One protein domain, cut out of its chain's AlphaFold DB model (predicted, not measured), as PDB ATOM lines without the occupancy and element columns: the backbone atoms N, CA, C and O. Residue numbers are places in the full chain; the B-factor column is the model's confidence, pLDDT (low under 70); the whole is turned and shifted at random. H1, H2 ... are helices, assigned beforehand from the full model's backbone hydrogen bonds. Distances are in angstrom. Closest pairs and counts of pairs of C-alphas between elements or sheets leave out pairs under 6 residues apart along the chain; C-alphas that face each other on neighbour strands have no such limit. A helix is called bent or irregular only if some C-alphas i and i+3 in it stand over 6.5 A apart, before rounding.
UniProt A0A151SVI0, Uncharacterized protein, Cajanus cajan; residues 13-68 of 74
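What this domain is: This is residues 13 to 68 of the 74 residues of an uncharacterized protein of Cajanus cajan (UniProt A0A151SVI0). One long helix, H1, runs the length of a narrow rod, and the chain then folds back so that the shorter helix H2 runs beside it in the opposite direction. The two helices lie side by side only loosely, and the turn between them makes one end of the rod, where residues 42 to 47 stick out. The printed part has 56 residues with two named helices, H1 then H2, and no named strand; the class is all helix. The whole is loose, with a radius of gyration of the C-alphas of 14.4 A, and the C-alphas span 46 by 17 by 8 A.

How they stand to each other: H1, residues 13 to 43, is the longest helix and has a kink of 28 degrees near residue 25. H2, residues 51 to 68, is close to H1 but not clearly touching, with 2 pairs of C-alphas within 8 A. The closest C-alphas of the two are those of Ile 22 and Pro 61, 7.2 A apart. Their lines stand at a shallow tilt of 9 degrees, and they run opposite ways. Their centres are 11.7 A apart. Of the O i to N i+4 backbone pairs, 24 of 27 are within hydrogen-bond range in H1 and 8 of 14 in H2.

Where its parts are: H1 begins at C-alpha 13, (60.467, 95.292, 92.850), and ends at C-alpha 43, (95.558, 121.621, 100.044), 44.5 A away. It is neither bent nor irregular, but only just: C-alphas 25 and 28 are 6.3 A apart. H2 measures 27.9 A from C-alpha 51 to C-alpha 68 at (63.094, 98.268, 106.306). It too is neither bent nor irregular, but only just, with C-alphas 58 and 61 6.1 A apart.

The domain as a whole: The C-alphas farthest apart are those of Phe 13 and Ser 46, at 46.5 A. The printed part has no cut, and the link from H1 to H2, 7 residues, is short. The mean pLDDT of the printed part is 73.1; residues 13, 15, 41 to 58 and 61 are under 70.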
ATOM      1  N   PHE A  13      60.948  93.911  93.004       66.44
ATOM      2  CA  PHE A  13      60.467  95.292  92.850       66.44
ATOM      3  C   PHE A  13      60.297  96.000  94.206       66.44
ATOM      4  O   PHE A  13      60.664  97.165  94.349       66.44
ATOM      5  N   VAL A  14      59.801  95.282  95.220       70.94
ATOM      6  CA  VAL A  14      59.579  95.817  96.578       70.94
ATOM      7  C   VAL A  14      60.894  96.066  97.314       70.94
ATOM      8  O   VAL A  14      60.995  97.049  98.036       70.94
ATOM      9  N   ILE A  15      61.915  95.232  97.104       69.19
ATOM     10  CA  ILE A  15      63.262  95.433  97.667       69.19
ATOM     11  C   ILE A  15      64.098  96.367  96.776       69.19
ATOM     12  O   ILE A  15      64.890  97.170  97.272       69.19
ATOM     13  N   GLY A  16      63.897  96.318  95.457       76.00
ATOM     14  CA  GLY A  16      64.598  97.173  94.501       76.00
ATOM     15  C   GLY A  16      64.229  98.652  94.625       76.00
ATOM     16  O   GLY A  16      65.103  99.503  94.500       76.00
ATOM     17  N   SER A  17      62.970  98.977  94.932       76.06
ATOM     18  CA  SER A  17      62.502 100.360  95.112       76.06
ATOM     19  C   SER A  17      63.193 101.125  96.263       76.06
ATOM     20  O   SER A  17      63.763 102.191  96.000       76.06
ATOM     21  N   PRO A  18      63.244 100.619  97.515       76.56
ATOM     22  CA  PRO A  18      63.955 101.289  98.598       76.56
ATOM     23  C   PRO A  18      65.462 101.323  98.338       76.56
ATOM     24  O   PRO A  18      66.098 102.333  98.624       76.56
ATOM     25  N   PHE A  19      66.041 100.279  97.734       76.62
ATOM     26  CA  PHE A  19      67.462 100.277  97.389       76.62
ATOM     27  C   PHE A  19      67.805 101.327  96.321       76.62
ATOM     28  O   PHE A  19      68.804 102.035  96.456       76.62
ATOM     29  N   ALA A  20      66.959 101.487  95.303       84.31
ATOM     30  CA  ALA A  20      67.117 102.510  94.276       84.31
ATOM     31  C   ALA A  20      67.038 103.926  94.868       84.31
ATOM     32  O   ALA A  20      67.885 104.759  94.552       84.31
ATOM     33  N   LEU A  21      66.085 104.186  95.771       82.56
ATOM     34  CA  LEU A  21      65.971 105.473  96.468       82.56
ATOM     35  C   LEU A  21      67.174 105.753  97.374       82.56
ATOM     36  O   LEU A  21      67.721 106.856  97.342       82.56
ATOM     37  N   ILE A  22      67.622 104.760  98.147       82.50
ATOM     38  CA  ILE A  22      68.809 104.899  99.000       82.50
ATOM     39  C   ILE A  22      70.032 105.194  98.132       82.50
ATOM     40  O   ILE A  22      70.753 106.141  98.423       82.50
ATOM     41  N   SER A  23      70.239 104.444  97.047       84.62
ATOM     42  CA  SER A  23      71.356 104.644  96.115       84.62
ATOM     43  C   SER A  23      71.327 106.033  95.464       84.62
ATOM     44  O   SER A  23      72.353 106.712  95.408       84.62
ATOM     45  N   LEU A  24      70.143 106.505  95.062       87.44
ATOM     46  CA  LEU A  24      69.951 107.827  94.462       87.44
ATOM     47  C   LEU A  24      70.323 108.965  95.421       87.44
ATOM     48  O   LEU A  24      70.891 109.961  94.986       87.44
ATOM     49  N   VAL A  25      70.060 108.806  96.720       85.50
ATOM     50  CA  VAL A  25      70.455 109.781  97.749       85.50
ATOM     51  C   VAL A  25      71.928 109.616  98.143       85.50
ATOM     52  O   VAL A  25      72.621 110.604  98.370       85.50
ATOM     53  N   PHE A  26      72.444 108.387  98.193       82.25
ATOM     54  CA  PHE A  26      73.822 108.117  98.612       82.25
ATOM     55  C   PHE A  26      74.863 108.508  97.557       82.25
ATOM     56  O   PHE A  26      75.982 108.874  97.912       82.25
ATOM     57  N   CYS A  27      74.500 108.478  96.274       87.50
ATOM     58  CA  CYS A  27      75.364 108.856  95.156       87.50
ATOM     59  C   CYS A  27      75.875 110.314  95.236       87.50
ATOM     60  O   CYS A  27      77.095 110.507  95.270       87.50
ATOM     61  N   PRO A  28      75.017 111.351  95.352       91.31
ATOM     62  CA  PRO A  28      75.489 112.727  95.499       91.31
ATOM     63  C   PRO A  28      76.243 112.939  96.816       91.31
ATOM     64  O   PRO A  28      77.233 113.662  96.839       91.31
ATOM     65  N   ILE A  29      75.837 112.272  97.901       86.00
ATOM     66  CA  ILE A  29      76.539 112.352  99.190       86.00
ATOM     67  C   ILE A  29      77.972 111.817  99.051       86.00
ATOM     68  O   ILE A  29      78.921 112.492  99.449       86.00
ATOM     69  N   GLY A  30      78.138 110.643  98.434       84.00
ATOM     70  CA  GLY A  30      79.438 110.048  98.125       84.00
ATOM     71  C   GLY A  30      80.304 110.959  97.256       84.00
ATOM     72  O   GLY A  30      81.479 111.155  97.565       84.00
ATOM     73  N   ALA A  31      79.712 111.580  96.233       87.62
ATOM     74  CA  ALA A  31      80.401 112.544  95.379       87.62
ATOM     75  C   ALA A  31      80.870 113.789  96.154       87.62
ATOM     76  O   ALA A  31      82.001 114.231  95.959       87.62
ATOM     77  N   ILE A  32      80.055 114.323  97.072       86.50
ATOM     78  CA  ILE A  32      80.425 115.467  97.923       86.50
ATOM     79  C   ILE A  32      81.596 115.100  98.839       86.50
ATOM     80  O   ILE A  32      82.557 115.858  98.942       86.50
ATOM     81  N   ILE A  33      81.553 113.933  99.486       83.44
ATOM     82  CA  ILE A  33      82.638 113.483 100.373       83.44
ATOM     83  C   ILE A  33      83.921 113.255  99.585       83.44
ATOM     84  O   ILE A  33      84.993 113.641 100.044       83.44
ATOM     85  N   TRP A  34      83.815 112.643  98.405       82.38
ATOM     86  CA  TRP A  34      84.956 112.428  97.525       82.38
ATOM     87  C   TRP A  34      85.573 113.760  97.098       82.38
ATOM     88  O   TRP A  34      86.775 113.944  97.253       82.38
ATOM     89  N   LEU A  35      84.748 114.727  96.686       84.06
ATOM     90  CA  LEU A  35      85.205 116.065  96.327       84.06
ATOM     91  C   LEU A  35      85.888 116.770  97.508       84.06
ATOM     92  O   LEU A  35      86.984 117.297  97.349       84.06
ATOM     93  N   LEU A  36      85.290 116.737  98.703       81.69
ATOM     94  CA  LEU A  36      85.882 117.313  99.914       81.69
ATOM     95  C   LEU A  36      87.205 116.632 100.284       81.69
ATOM     96  O   LEU A  36      88.164 117.315 100.636       81.69
ATOM     97  N   GLY A  37      87.291 115.304 100.167       75.19
ATOM     98  CA  GLY A  37      88.519 114.556 100.431       75.19
ATOM     99  C   GLY A  37      89.623 114.838  99.419       75.19
ATOM    100  O   GLY A  37      90.776 115.023  99.815       75.19
ATOM    101  N   SER A  38      89.279 114.944  98.137       75.12
ATOM    102  CA  SER A  38      90.209 115.328  97.074       75.12
ATOM    103  C   SER A  38      90.699 116.766  97.243       75.12
ATOM    104  O   SER A  38      91.898 117.009  97.129       75.12
ATOM    105  N   LEU A  39      89.810 117.706  97.581       78.00
ATOM    106  CA  LEU A  39      90.169 119.102  97.853       78.00
ATOM    107  C   LEU A  39      91.083 119.226  99.079       78.00
ATOM    108  O   LEU A  39      92.102 119.910  99.005       78.00
ATOM    109  N   LEU A  40      90.775 118.530 100.180       70.06
ATOM    110  CA  LEU A  40      91.642 118.516 101.365       70.06
ATOM    111  C   LEU A  40      93.012 117.889 101.067       70.06
ATOM    112  O   LEU A  40      94.030 118.434 101.491       70.06
ATOM    113  N   SER A  41      93.047 116.783 100.314       68.19
ATOM    114  CA  SER A  41      94.301 116.126  99.908       68.19
ATOM    115  C   SER A  41      95.159 117.027  99.017       68.19
ATOM    116  O   SER A  41      96.383 116.947  99.051       68.19
ATOM    117  N   CYS A  42      94.517 117.898  98.234       65.06
ATOM    118  CA  CYS A  42      95.185 118.851  97.359       65.06
ATOM    119  C   CYS A  42      95.739 120.068  98.127       65.06
ATOM    120  O   CYS A  42      96.776 120.599  97.740       65.06
ATOM    121  N   LEU A  43      95.099 120.484  99.231       67.50
ATOM    122  CA  LEU A  43      95.558 121.621 100.044       67.50
ATOM    123  C   LEU A  43      96.721 121.282 100.994       67.50
ATOM    124  O   LEU A  43      97.538 122.161 101.246       67.50
ATOM    125  N   CYS A  44      96.824 120.048 101.504       56.34
ATOM    126  CA  CYS A  44      97.921 119.628 102.388       56.34
ATOM    127  C   CYS A  44      98.212 118.116 102.244       56.34
ATOM    128  O   CYS A  44      97.423 117.306 102.732       56.34
ATOM    129  N   PRO A  45      99.363 117.694 101.685       58.50
ATOM    130  CA  PRO A  45      99.709 116.275 101.515       58.50
ATOM    131  C   PRO A  45     100.003 115.501 102.822       58.50
ATOM    132  O   PRO A  45     100.396 114.340 102.759       58.50
ATOM    133  N   SER A  46      99.851 116.102 104.012       58.75
ATOM    134  CA  SER A  46     100.433 115.583 105.264       58.75
ATOM    135  C   SER A  46      99.466 115.191 106.390       58.75
ATOM    136  O   SER A  46      99.947 114.760 107.435       58.75
ATOM    137  N   PHE A  47      98.138 115.261 106.233       52.94
ATOM    138  CA  PHE A  47      97.221 114.855 107.315       52.94
ATOM    139  C   PHE A  47      96.105 113.911 106.850       52.94
ATOM    140  O   PHE A  47      95.063 114.323 106.345       52.94
ATOM    141  N   GLY A  48      96.317 112.614 107.097       57.69
ATOM    142  CA  GLY A  48      95.384 111.503 106.865       57.69
ATOM    143  C   GLY A  48      94.156 111.485 107.792       57.69
ATOM    144  O   GLY A  48      93.816 110.446 108.350       57.69
ATOM    145  N   GLY A  49      93.487 112.626 107.974       56.66
ATOM    146  CA  GLY A  49      92.345 112.793 108.886       56.66
ATOM    147  C   GLY A  49      90.971 112.419 108.313       56.66
ATOM    148  O   GLY A  49      89.978 112.453 109.035       56.66
ATOM    149  N   LEU A  50      90.872 112.060 107.030       56.38
ATOM    150  CA  LEU A  50      89.577 111.863 106.354       56.38
ATOM    151  C   LEU A  50      88.956 110.469 106.507       56.38
ATOM    152  O   LEU A  50      87.765 110.303 106.238       56.38
ATOM    153  N   ALA A  51      89.711 109.476 106.979       58.25
ATOM    154  CA  ALA A  51      89.215 108.102 107.100       58.25
ATOM    155  C   ALA A  51      88.006 107.983 108.050       58.25
ATOM    156  O   ALA A  51      87.113 107.164 107.828       58.25
ATOM    157  N   ASN A  52      87.931 108.841 109.074       61.22
ATOM    158  CA  ASN A  52      86.873 108.779 110.081       61.22
ATOM    159  C   ASN A  52      85.505 109.267 109.560       61.22
ATOM    160  O   ASN A  52      84.462 108.854 110.061       61.22
ATOM    161  N   VAL A  53      85.486 110.114 108.525       62.16
ATOM    162  CA  VAL A  53      84.236 110.649 107.962       62.16
ATOM    163  C   VAL A  53      83.545 109.592 107.094       62.16
ATOM    164  O   VAL A  53      82.335 109.390 107.204       62.16
ATOM    165  N   GLY A  54      84.315 108.835 106.305       65.44
ATOM    166  CA  GLY A  54      83.782 107.769 105.451       65.44
ATOM    167  C   GLY A  54      83.079 106.651 106.233       65.44
ATOM    168  O   GLY A  54      82.008 106.190 105.835       65.44
ATOM    169  N   VAL A  55      83.621 106.254 107.390       66.12
ATOM    170  CA  VAL A  55      83.041 105.175 108.212       66.12
ATOM    171  C   VAL A  55      81.726 105.568 108.896       66.12
ATOM    172  O   VAL A  55      80.839 104.724 109.044       66.12
ATOM    173  N   CYS A  56      81.545 106.841 109.265       64.62
ATOM    174  CA  CYS A  56      80.279 107.334 109.821       64.62
ATOM    175  C   CYS A  56      79.158 107.347 108.776       64.62
ATOM    176  O   CYS A  56      78.011 107.029 109.097       64.62
ATOM    177  N   LEU A  57      79.491 107.648 107.521       62.94
ATOM    178  CA  LEU A  57      78.534 107.655 106.422       62.94
ATOM    179  C   LEU A  57      78.006 106.266 106.088       62.94
ATOM    180  O   LEU A  57      76.798 106.102 105.960       62.94
ATOM    181  N   LEU A  58      78.864 105.244 106.061       68.12
ATOM    182  CA  LEU A  58      78.447 103.858 105.807       68.12
ATOM    183  C   LEU A  58      77.535 103.278 106.906       68.12
ATOM    184  O   LEU A  58      76.788 102.332 106.658       68.12
ATOM    185  N   LYS A  59      77.538 103.853 108.115       70.06
ATOM    186  CA  LYS A  59      76.715 103.385 109.246       70.06
ATOM    187  C   LYS A  59      75.220 103.706 109.080       70.06
ATOM    188  O   LYS A  59      74.373 102.948 109.556       70.06
ATOM    189  N   LEU A  60      74.899 104.811 108.406       70.69
ATOM    190  CA  LEU A  60      73.534 105.286 108.151       70.69
ATOM    191  C   LEU A  60      72.711 104.380 107.209       70.69
ATOM    192  O   LEU A  60      71.639 103.941 107.632       70.69
ATOM    193  N   PRO A  61      73.172 104.023 105.991       67.06
ATOM    194  CA  PRO A  61      72.389 103.211 105.059       67.06
ATOM    195  C   PRO A  61      72.141 101.798 105.601       67.06
ATOM    196  O   PRO A  61      71.066 101.244 105.388       67.06
ATOM    197  N   ILE A  62      73.071 101.239 106.386       76.69
ATOM    198  CA  ILE A  62      72.910  99.923 107.029       76.69
ATOM    199  C   ILE A  62      71.771  99.938 108.056       76.69
ATOM    200  O   ILE A  62      71.012  98.973 108.160       76.69
ATOM    201  N   ARG A  63      71.634 101.024 108.830       74.50
ATOM    202  CA  ARG A  63      70.554 101.153 109.819       74.50
ATOM    203  C   ARG A  63      69.193 101.302 109.135       74.50
ATOM    204  O   ARG A  63      68.239 100.677 109.586       74.50
ATOM    205  N   VAL A  64      69.124 102.063 108.042       74.50
ATOM    206  CA  VAL A  64      67.902 102.208 107.233       74.50
ATOM    207  C   VAL A  64      67.510 100.873 106.598       74.50
ATOM    208  O   VAL A  64      66.358 100.466 106.716       74.50
ATOM    209  N   LEU A  65      68.466 100.147 106.009       73.81
ATOM    210  CA  LEU A  65      68.216  98.837 105.403       73.81
ATOM    211  C   LEU A  65      67.670  97.833 106.427       73.81
ATOM    212  O   LEU A  65      66.681  97.159 106.158       73.81
ATOM    213  N   ARG A  66      68.264  97.769 107.628       76.31
ATOM    214  CA  ARG A  66      67.777  96.895 108.709       76.31
ATOM    215  C   ARG A  66      66.380  97.267 109.192       76.31
ATOM    216  O   ARG A  66      65.590  96.371 109.450       76.31
ATOM    217  N   TRP A  67      66.074  98.560 109.295       76.56
ATOM    218  CA  TRP A  67      64.741  99.016 109.693       76.56
ATOM    219  C   TRP A  67      63.675  98.643 108.657       76.56
ATOM    220  O   TRP A  67      62.579  98.240 109.026       76.56
ATOM    221  N   PHE A  68      64.001  98.718 107.363       72.50
ATOM    222  CA  PHE A  68      63.094  98.268 106.306       72.50
ATOM    223  C   PHE A  68      62.881  96.753 106.318       72.50
ATOM    224  O   PHE A  68      61.744  96.320 106.171       72.50
TER     225      PHE A  68